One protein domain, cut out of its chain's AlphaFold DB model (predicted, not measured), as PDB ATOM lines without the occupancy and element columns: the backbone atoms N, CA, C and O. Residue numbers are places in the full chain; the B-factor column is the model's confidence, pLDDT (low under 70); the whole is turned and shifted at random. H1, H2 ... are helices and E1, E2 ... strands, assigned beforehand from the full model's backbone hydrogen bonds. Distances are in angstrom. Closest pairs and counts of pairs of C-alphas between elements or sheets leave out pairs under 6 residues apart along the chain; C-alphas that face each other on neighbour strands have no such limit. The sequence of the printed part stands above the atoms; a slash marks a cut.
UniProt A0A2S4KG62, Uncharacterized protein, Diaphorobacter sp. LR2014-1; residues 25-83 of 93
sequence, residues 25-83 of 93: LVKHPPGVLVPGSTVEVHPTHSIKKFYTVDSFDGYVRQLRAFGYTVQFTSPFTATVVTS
ATOM      1  N   LEU A  25      93.727  75.233  95.975       85.56
ATOM      2  CA  LEU A  25      94.153  74.686  94.698       85.56
ATOM      3  C   LEU A  25      93.812  75.667  93.584       85.56
ATOM      4  O   LEU A  25      92.686  76.153  93.505       85.56
ATOM      5  N   VAL A  26      94.760  75.914  92.686       83.06
ATOM      6  CA  VAL A  26      94.509  76.617  91.424       83.06
ATOM      7  C   VAL A  26      94.843  75.686  90.273       83.06
ATOM      8  O   VAL A  26      95.982  75.245  90.131       83.06
ATOM      9  N   LYS A  27      93.835  75.369  89.461       83.62
ATOM     10  CA  LYS A  27      93.972  74.570  88.243       83.62
ATOM     11  C   LYS A  27      94.264  75.481  87.059       83.62
ATOM     12  O   LYS A  27      93.581  76.482  86.866       83.62
ATOM     13  N   HIS A  28      95.233  75.096  86.252       78.19
ATOM     14  CA  HIS A  28      95.666  75.787  85.050       78.19
ATOM     15  C   HIS A  28      95.430  74.910  83.820       78.19
ATOM     16  O   HIS A  28      95.664  73.702  83.901       78.19
ATOM     17  N   PRO A  29      95.018  75.490  82.682       70.69
ATOM     18  CA  PRO A  29      94.938  74.753  81.430       70.69
ATOM     19  C   PRO A  29      96.334  74.270  80.991       70.69
ATOM     20  O   PRO A  29      97.356  74.812  81.435       70.69
ATOM     21  N   PRO A  30      96.397  73.233  80.138       65.38
ATOM     22  CA  PRO A  30      97.662  72.674  79.686       65.38
ATOM     23  C   PRO A  30      98.437  73.730  78.882       65.38
ATOM     24  O   PRO A  30      97.852  74.497  78.121       65.38
ATOM     25  N   GLY A  31      99.756  73.802  79.085       60.59
ATOM     26  CA  GLY A  31     100.631  74.791  78.437       60.59
ATOM     27  C   GLY A  31     100.853  76.094  79.217       60.59
ATOM     28  O   GLY A  31     101.731  76.870  78.849       60.59
ATOM     29  N   VAL A  32     100.142  76.329  80.328       62.69
ATOM     30  CA  VAL A  32     100.450  77.448  81.236       62.69
ATOM     31  C   VAL A  32     101.547  77.015  82.211       62.69
ATOM     32  O   VAL A  32     101.288  76.356  83.220       62.69
ATOM     33  N   LEU A  33     102.791  77.371  81.889       57.25
ATOM     34  CA  LEU A  33     103.935  77.207  82.785       57.25
ATOM     35  C   LEU A  33     103.966  78.368  83.776       57.25
ATOM     36  O   LEU A  33     104.184  79.519  83.405       57.25
ATOM     37  N   VAL A  34     103.745  78.055  85.049       57.12
ATOM     38  CA  VAL A  34     103.829  79.035  86.131       57.12
ATOM     39  C   VAL A  34     105.217  78.918  86.764       57.12
ATOM     40  O   VAL A  34     105.511  77.882  87.368       57.12
ATOM     41  N   PRO A  35     106.084  79.937  86.655       50.41
ATOM     42  CA  PRO A  35     107.414  79.876  87.248       50.41
ATOM     43  C   PRO A  35     107.353  79.760  88.782       50.41
ATOM     44  O   PRO A  35     106.500  80.354  89.446       50.41
ATOM     45  N   GLY A  36     108.269  78.967  89.350       52.50
ATOM     46  CA  GLY A  36     108.521  78.898  90.797       52.50
ATOM     47  C   GLY A  36     107.510  78.104  91.631       52.50
ATOM     48  O   GLY A  36     107.371  78.371  92.820       52.50
ATOM     49  N   SER A  37     106.765  77.163  91.039       49.12
ATOM     50  CA  SER A  37     105.706  76.429  91.750       49.12
ATOM     51  C   SER A  37     105.849  74.915  91.598       49.12
ATOM     52  O   SER A  37     106.062  74.429  90.490       49.12
ATOM     53  N   THR A  38     105.687  74.161  92.693       54.72
ATOM     54  CA  THR A  38     105.504  72.700  92.653       54.72
ATOM     55  C   THR A  38     104.139  72.416  92.042       54.72
ATOM     56  O   THR A  38     103.116  72.396  92.727       54.72
ATOM     57  N   VAL A  39     104.118  72.311  90.720       56.31
ATOM     58  CA  VAL A  39     102.919  72.018  89.951       56.31
ATOM     59  C   VAL A  39     102.820  70.510  89.800       56.31
ATOM     60  O   VAL A  39     103.704  69.883  89.220       56.31
ATOM     61  N   GLU A  40     101.736  69.923  90.299       59.34
ATOM     62  CA  GLU A  40     101.362  68.579  89.870       59.34
ATOM     63  C   GLU A  40     100.817  68.699  88.450       59.34
ATOM     64  O   GLU A  40      99.739  69.257  88.221       59.34
ATOM     65  N   VAL A  41     101.621  68.252  87.486       56.69
ATOM     66  CA  VAL A  41     101.261  68.264  86.070       56.69
ATOM     67  C   VAL A  41     100.401  67.038  85.804       56.69
ATOM     68  O   VAL A  41     100.893  65.913  85.747       56.69
ATOM     69  N   HIS A  42      99.099  67.254  85.653       57.44
ATOM     70  CA  HIS A  42      98.210  66.276  85.046       57.44
ATOM     71  C   HIS A  42      98.272  66.422  83.517       57.44
ATOM     72  O   HIS A  42      98.492  67.522  83.008       57.44
ATOM     73  N   PRO A  43      98.019  65.344  82.754       58.06
ATOM     74  CA  PRO A  43      98.105  65.361  81.289       58.06
ATOM     75  C   PRO A  43      97.211  66.420  80.625       58.06
ATOM     76  O   PRO A  43      97.461  66.817  79.494       58.06
ATOM     77  N   THR A  44      96.177  66.896  81.326       64.25
ATOM     78  CA  THR A  44      95.224  67.891  80.822       64.25
ATOM     79  C   THR A  44      95.246  69.217  81.577       64.25
ATOM     80  O   THR A  44      94.541  70.130  81.167       64.25
ATOM     81  N   HIS A  45      95.980  69.342  82.688       65.31
ATOM     82  CA  HIS A  45      95.993  70.559  83.503       65.31
ATOM     83  C   HIS A  45      97.135  70.566  84.522       65.31
ATOM     84  O   HIS A  45      97.598  69.531  84.983       65.31
ATOM     85  N   SER A  46      97.537  71.757  84.935       74.31
ATOM     86  CA  SER A  46      98.556  71.976  85.959       74.31
ATOM     87  C   SER A  46      97.887  72.420  87.261       74.31
ATOM     88  O   SER A  46      97.088  73.353  87.238       74.31
ATOM     89  N   ILE A  47      98.176  71.789  88.402       79.69
ATOM     90  CA  ILE A  47      97.598  72.190  89.700       79.69
ATOM     91  C   ILE A  47      98.667  72.834  90.577       79.69
ATOM     92  O   ILE A  47      99.678  72.206  90.891       79.69
ATOM     93  N   LYS A  48      98.408  74.061  91.034       81.06
ATOM     94  CA  LYS A  48      99.210  74.737  92.056       81.06
ATOM     95  C   LYS A  48      98.511  74.670  93.410       81.06
ATOM     96  O   LYS A  48      97.339  75.028  93.521       81.06
ATOM     97  N   LYS A  49      99.242  74.217  94.429       83.69
ATOM     98  CA  LYS A  49      98.763  74.103  95.812       83.69
ATOM     99  C   LYS A  49      99.266  75.272  96.654       83.69
ATOM    100  O   LYS A  49     100.412  75.693  96.513       83.69
ATOM    101  N   PHE A  50      98.424  75.744  97.559       82.31
ATOM    102  CA  PHE A  50      98.728  76.775  98.543       82.31
ATOM    103  C   PHE A  50      98.332  76.283  99.928       82.31
ATOM    104  O   PHE A  50      97.329  75.587 100.084       82.31
ATOM    105  N   TYR A  51      99.109  76.678 100.932       82.69
ATOM    106  CA  TYR A  51      98.896  76.302 102.334       82.69
ATOM    107  C   TYR A  51      98.434  77.478 103.202       82.69
ATOM    108  O   TYR A  51      98.196  77.314 104.394       82.69
ATOM    109  N   THR A  52      98.283  78.662 102.607       82.19
ATOM    110  CA  THR A  52      97.741  79.861 103.249       82.19
ATOM    111  C   THR A  52      96.736  80.530 102.313       82.19
ATOM    112  O   THR A  52      96.892  80.503 101.088       82.19
ATOM    113  N   VAL A  53      95.700  81.144 102.892       82.31
ATOM    114  CA  VAL A  53      94.676  81.856 102.112       82.31
ATOM    115  C   VAL A  53      95.247  83.112 101.452       82.31
ATOM    116  O   VAL A  53      94.853  83.444 100.343       82.31
ATOM    117  N   ASP A  54      96.206  83.770 102.107       83.50
ATOM    118  CA  ASP A  54      96.858  84.985 101.616       83.50
ATOM    119  C   ASP A  54      97.659  84.713 100.335       83.50
ATOM    120  O   ASP A  54      97.461  85.380  99.322       83.50
ATOM    121  N   SER A  55      98.472  83.649 100.318       82.00
ATOM    122  CA  SER A  55      99.221  83.270  99.115       82.00
ATOM    123  C   SER A  55      98.305  82.808  97.979       82.00
ATOM    124  O   SER A  55      98.616  83.036  96.811       82.00
ATOM    125  N   PHE A  56      97.172  82.179  98.306       84.75
ATOM    126  CA  PHE A  56      96.154  81.821  97.323       84.75
ATOM    127  C   PHE A  56      95.479  83.062  96.724       84.75
ATOM    128  O   PHE A  56      95.444  83.201  95.502       84.75
ATOM    129  N   ASP A  57      94.994  83.984  97.558       85.69
ATOM    130  CA  ASP A  57      94.334  85.215  97.111       85.69
ATOM    131  C   ASP A  57      95.294  86.105  96.311       85.69
ATOM    132  O   ASP A  57      94.960  86.545  95.208       85.69
ATOM    133  N   GLY A  58      96.525  86.289  96.797       88.44
ATOM    134  CA  GLY A  58      97.569  87.036  96.096       88.44
ATOM    135  C   GLY A  58      97.862  86.463  94.710       88.44
ATOM    136  O   GLY A  58      97.954  87.206  93.732       88.44
ATOM    137  N   TYR A  59      97.914  85.135  94.589       86.25
ATOM    138  CA  TYR A  59      98.115  84.484  93.300       86.25
ATOM    139  C   TYR A  59      96.901  84.605  92.366       86.25
ATOM    140  O   TYR A  59      97.066  84.854  91.172       86.25
ATOM    141  N   VAL A  60      95.674  84.496  92.884       86.06
ATOM    142  CA  VAL A  60      94.455  84.745  92.093       86.06
ATOM    143  C   VAL A  60      94.424  86.186  91.572       86.06
ATOM    144  O   VAL A  60      94.103  86.408  90.402       86.06
ATOM    145  N   ARG A  61      94.784  87.169  92.406       87.44
ATOM    146  CA  ARG A  61      94.894  88.576  91.989       87.44
ATOM    147  C   ARG A  61      95.955  88.760  90.915       87.44
ATOM    148  O   ARG A  61      95.696  89.453  89.938       87.44
ATOM    149  N   GLN A  62      97.108  88.113  91.063       85.94
ATOM    150  CA  GLN A  62      98.174  88.145  90.067       85.94
ATOM    151  C   GLN A  62      97.699  87.583  88.719       85.94
ATOM    152  O   GLN A  62      97.909  88.212  87.685       85.94
ATOM    153  N   LEU A  63      96.999  86.444  88.714       83.81
ATOM    154  CA  LEU A  63      96.413  85.877  87.495       83.81
ATOM    155  C   LEU A  63      95.423  86.841  86.833       83.81
ATOM    156  O   LEU A  63      95.488  87.056  85.627       83.81
ATOM    157  N   ARG A  64      94.549  87.474  87.619       83.88
ATOM    158  CA  ARG A  64      93.617  88.485  87.102       83.88
ATOM    159  C   ARG A  64      94.340  89.709  86.540       83.88
ATOM    160  O   ARG A  64      93.946  90.201  85.491       83.88
ATOM    161  N   ALA A  65      95.411  90.162  87.191       83.12
ATOM    162  CA  ALA A  65      96.240  91.267  86.708       83.12
ATOM    163  C   ALA A  65      96.938  90.934  85.380       83.12
ATOM    164  O   ALA A  65      97.093  91.805  84.531       83.12
ATOM    165  N   PHE A  66      97.301  89.667  85.172       78.69
ATOM    166  CA  PHE A  66      97.812  89.180  83.893       78.69
ATOM    167  C   PHE A  66      96.727  88.974  82.825       78.69
ATOM    168  O   PHE A  66      97.070  88.617  81.706       78.69
ATOM    169  N   GLY A  67      95.442  89.187  83.130       79.12
ATOM    170  CA  GLY A  67      94.338  89.023  82.176       79.12
ATOM    171  C   GLY A  67      93.761  87.606  82.099       79.12
ATOM    172  O   GLY A  67      92.984  87.305  81.193       79.12
ATOM    173  N   TYR A  68      94.107  86.719  83.036       82.81
ATOM    174  CA  TYR A  68      93.478  85.403  83.133       82.81
ATOM    175  C   TYR A  68      92.107  85.496  83.816       82.81
ATOM    176  O   TYR A  68      91.953  86.121  84.871       82.81
ATOM    177  N   THR A  69      91.124  84.769  83.288       83.75
ATOM    178  CA  THR A  69      89.846  84.557  83.979       83.75
ATOM    179  C   THR A  69      89.984  83.415  84.976       83.75
ATOM    180  O   THR A  69      90.359  82.301  84.606       83.75
ATOM    181  N   VAL A  70      89.647  83.680  86.241       84.38
ATOM    182  CA  VAL A  70      89.699  82.702  87.336       84.38
ATOM    183  C   VAL A  70      88.288  82.409  87.841       84.38
ATOM    184  O   VAL A  70      87.626  83.297  88.383       84.38
ATOM    185  N   GLN A  71      87.853  81.159  87.702       86.31
ATOM    186  CA  GLN A  71      86.567  80.647  88.163       86.31
ATOM    187  C   GLN A  71      86.742  79.792  89.420       86.31
ATOM    188  O   GLN A  71      87.581  78.897  89.462       86.31
ATOM    189  N   PHE A  72      85.918  80.020  90.437       84.06
ATOM    190  CA  PHE A  72      85.930  79.222  91.659       84.06
ATOM    191  C   PHE A  72      84.921  78.081  91.548       84.06
ATOM    192  O   PHE A  72      83.736  78.316  91.334       84.06
ATOM    193  N   THR A  73      85.392  76.843  91.688       81.12
ATOM    194  CA  THR A  73      84.529  75.650  91.779       81.12
ATOM    195  C   THR A  73      84.229  75.278  93.230       81.12
ATOM    196  O   THR A  73      83.305  74.519  93.505       81.12
ATOM    197  N   SER A  74      85.011  75.816  94.167       81.75
ATOM    198  CA  SER A  74      84.863  75.677  95.615       81.75
ATOM    199  C   SER A  74      85.574  76.856  96.296       81.75
ATOM    200  O   SER A  74      86.490  77.425  95.694       81.75
ATOM    201  N   PRO A  75      85.244  77.210  97.555       76.44
ATOM    202  CA  PRO A  75      86.016  78.189  98.333       76.44
ATOM    203  C   PRO A  75      87.515  77.858  98.457       76.44
ATOM    204  O   PRO A  75      88.311  78.740  98.774       76.44
ATOM    205  N   PHE A  76      87.914  76.609  98.196       80.75
ATOM    206  CA  PHE A  76      89.310  76.159  98.236       80.75
ATOM    207  C   PHE A  76      89.881  75.822  96.854       80.75
ATOM    208  O   PHE A  76      91.047  75.455  96.758       80.75
ATOM    209  N   THR A  77      89.092  75.938  95.782       81.81
ATOM    210  CA  THR A  77      89.510  75.512  94.440       81.81
ATOM    211  C   THR A  77      89.126  76.546  93.396       81.81
ATOM    212  O   THR A  77      87.947  76.804  93.150       81.81
ATOM    213  N   ALA A  78      90.138  77.074  92.720       85.12
ATOM    214  CA  ALA A  78      90.001  77.938  91.562       85.12
ATOM    215  C   ALA A  78      90.506  77.239  90.293       85.12
ATOM    216  O   ALA A  78      91.359  76.355  90.332       85.12
ATOM    217  N   THR A  79      89.954  77.624  89.151       84.19
ATOM    218  CA  THR A  79      90.298  77.133  87.819       84.19
ATOM    219  C   THR A  79      90.501  78.328  86.907       84.19
ATOM    220  O   THR A  79      89.670  79.231  86.863       84.19
ATOM    221  N   VAL A  80      91.611  78.343  86.187       83.88
ATOM    222  CA  VAL A  80      91.895  79.332  85.156       83.88
ATOM    223  C   VAL A  80      91.212  78.891  83.865       83.88
ATOM    224  O   VAL A  80      91.459  77.787  83.389       83.88
ATOM    225  N   VAL A  81      90.329  79.731  83.326       78.00
ATOM    226  CA  VAL A  81      89.472  79.391  82.174       78.00
ATOM    227  C   VAL A  81      89.963  80.051  80.886       78.00
ATOM    228  O   VAL A  81      89.789  79.490  79.810       78.00
ATOM    229  N   THR A  82      90.622  81.208  80.977       69.31
ATOM    230  CA  THR A  82      91.130  81.933  79.803       69.31
ATOM    231  C   THR A  82      92.599  82.270  79.994       69.31
ATOM    232  O   THR A  82      92.986  82.760  81.054       69.31
ATOM    233  N   SER A  83      93.415  82.001  78.978       61.66
ATOM    234  CA  SER A  83      94.826  82.396  78.925       61.66
ATOM    235  C   SER A  83      94.948  83.828  78.377       61.66
ATOM    236  O   SER A  83      94.134  84.202  77.534       61.66
TER     237      SER A  83
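This is residues 25 to 83 of the 93 residues of an uncharacterized protein of Diaphorobacter sp. LR2014-1 (UniProt A0A2S4KG62). This is one strongly twisted sheet of five short strands with a single helix, H1, packed over one face and the other face bare. H1 runs along the strands, over E1 and only just over E5, while the link of residues 29 to 38 passes E3 to reach the sheet's edge at E2. The printed part has 59 residues, with one named helix and five named strands in the order E1, E2, E3, H1, E4, E5. The sheet is mixed, in the order E2, E3, E1, E5, E4, and the class is mixed, helices and strands. The whole is compact, with a radius of gyration of the C-alphas of 10.4 A, and rounded, with spans of 27 by 23 by 23 A.

Begin at E1, residues 25 to 28, an inner strand. Beside it look for E3, residues 45 to 50, its antiparallel neighbour at 152 degrees, where N 28 and O 46 are 2.7 A apart. E2, residues 39 to 42, is an edge strand and forms a hairpin with E3; N 42 and O 45 are 2.8 A apart. On the other side of E1 find E5, residues 77 to 82, parallel at 18 degrees, with N 27 and O 78 at 2.8 A. E4, residues 69 to 74, is the other edge strand and makes a hairpin with E5; N 79 and O 71 are 2.7 A apart. H1, residues 53 to 65, is on the sheet at a height of 8.7 A, giving two layers, a helix on one face of a sheet. On the local plane its line stands at 13 degrees to E1, and 3 of its 13 C-alphas fall on E5, only just enough to be over it. The closest C-alphas of H1 and E4 are those of Arg 64 and Val 70, 7.0 A apart. Each O i to N i+4 pair in H1 is within hydrogen-bond range. E3, H1 and E4 form a split strand-helix-strand unit, two strands running the same way with E1 and E5 between them, and its crossover is right-handed.

Find C-alpha 25 at (94.153, 74.686, 94.698), where E1 begins. E3 covers 16.5 A. H1 starts at C-alpha 53, (94.676, 81.856, 102.112), and runs 18.1 A. E4 covers 15.5 A, and E5 runs 16.1 A to C-alpha 82 at (91.130, 81.933, 79.803).

The two C-alphas farthest apart, those of Pro 43 and Asp 54, are 28.3 A apart. The printed part has no cut and no long link. Mean pLDDT of the printed part is 75.3; look for values under 70 at residues 30 to 45 and 82 to 83.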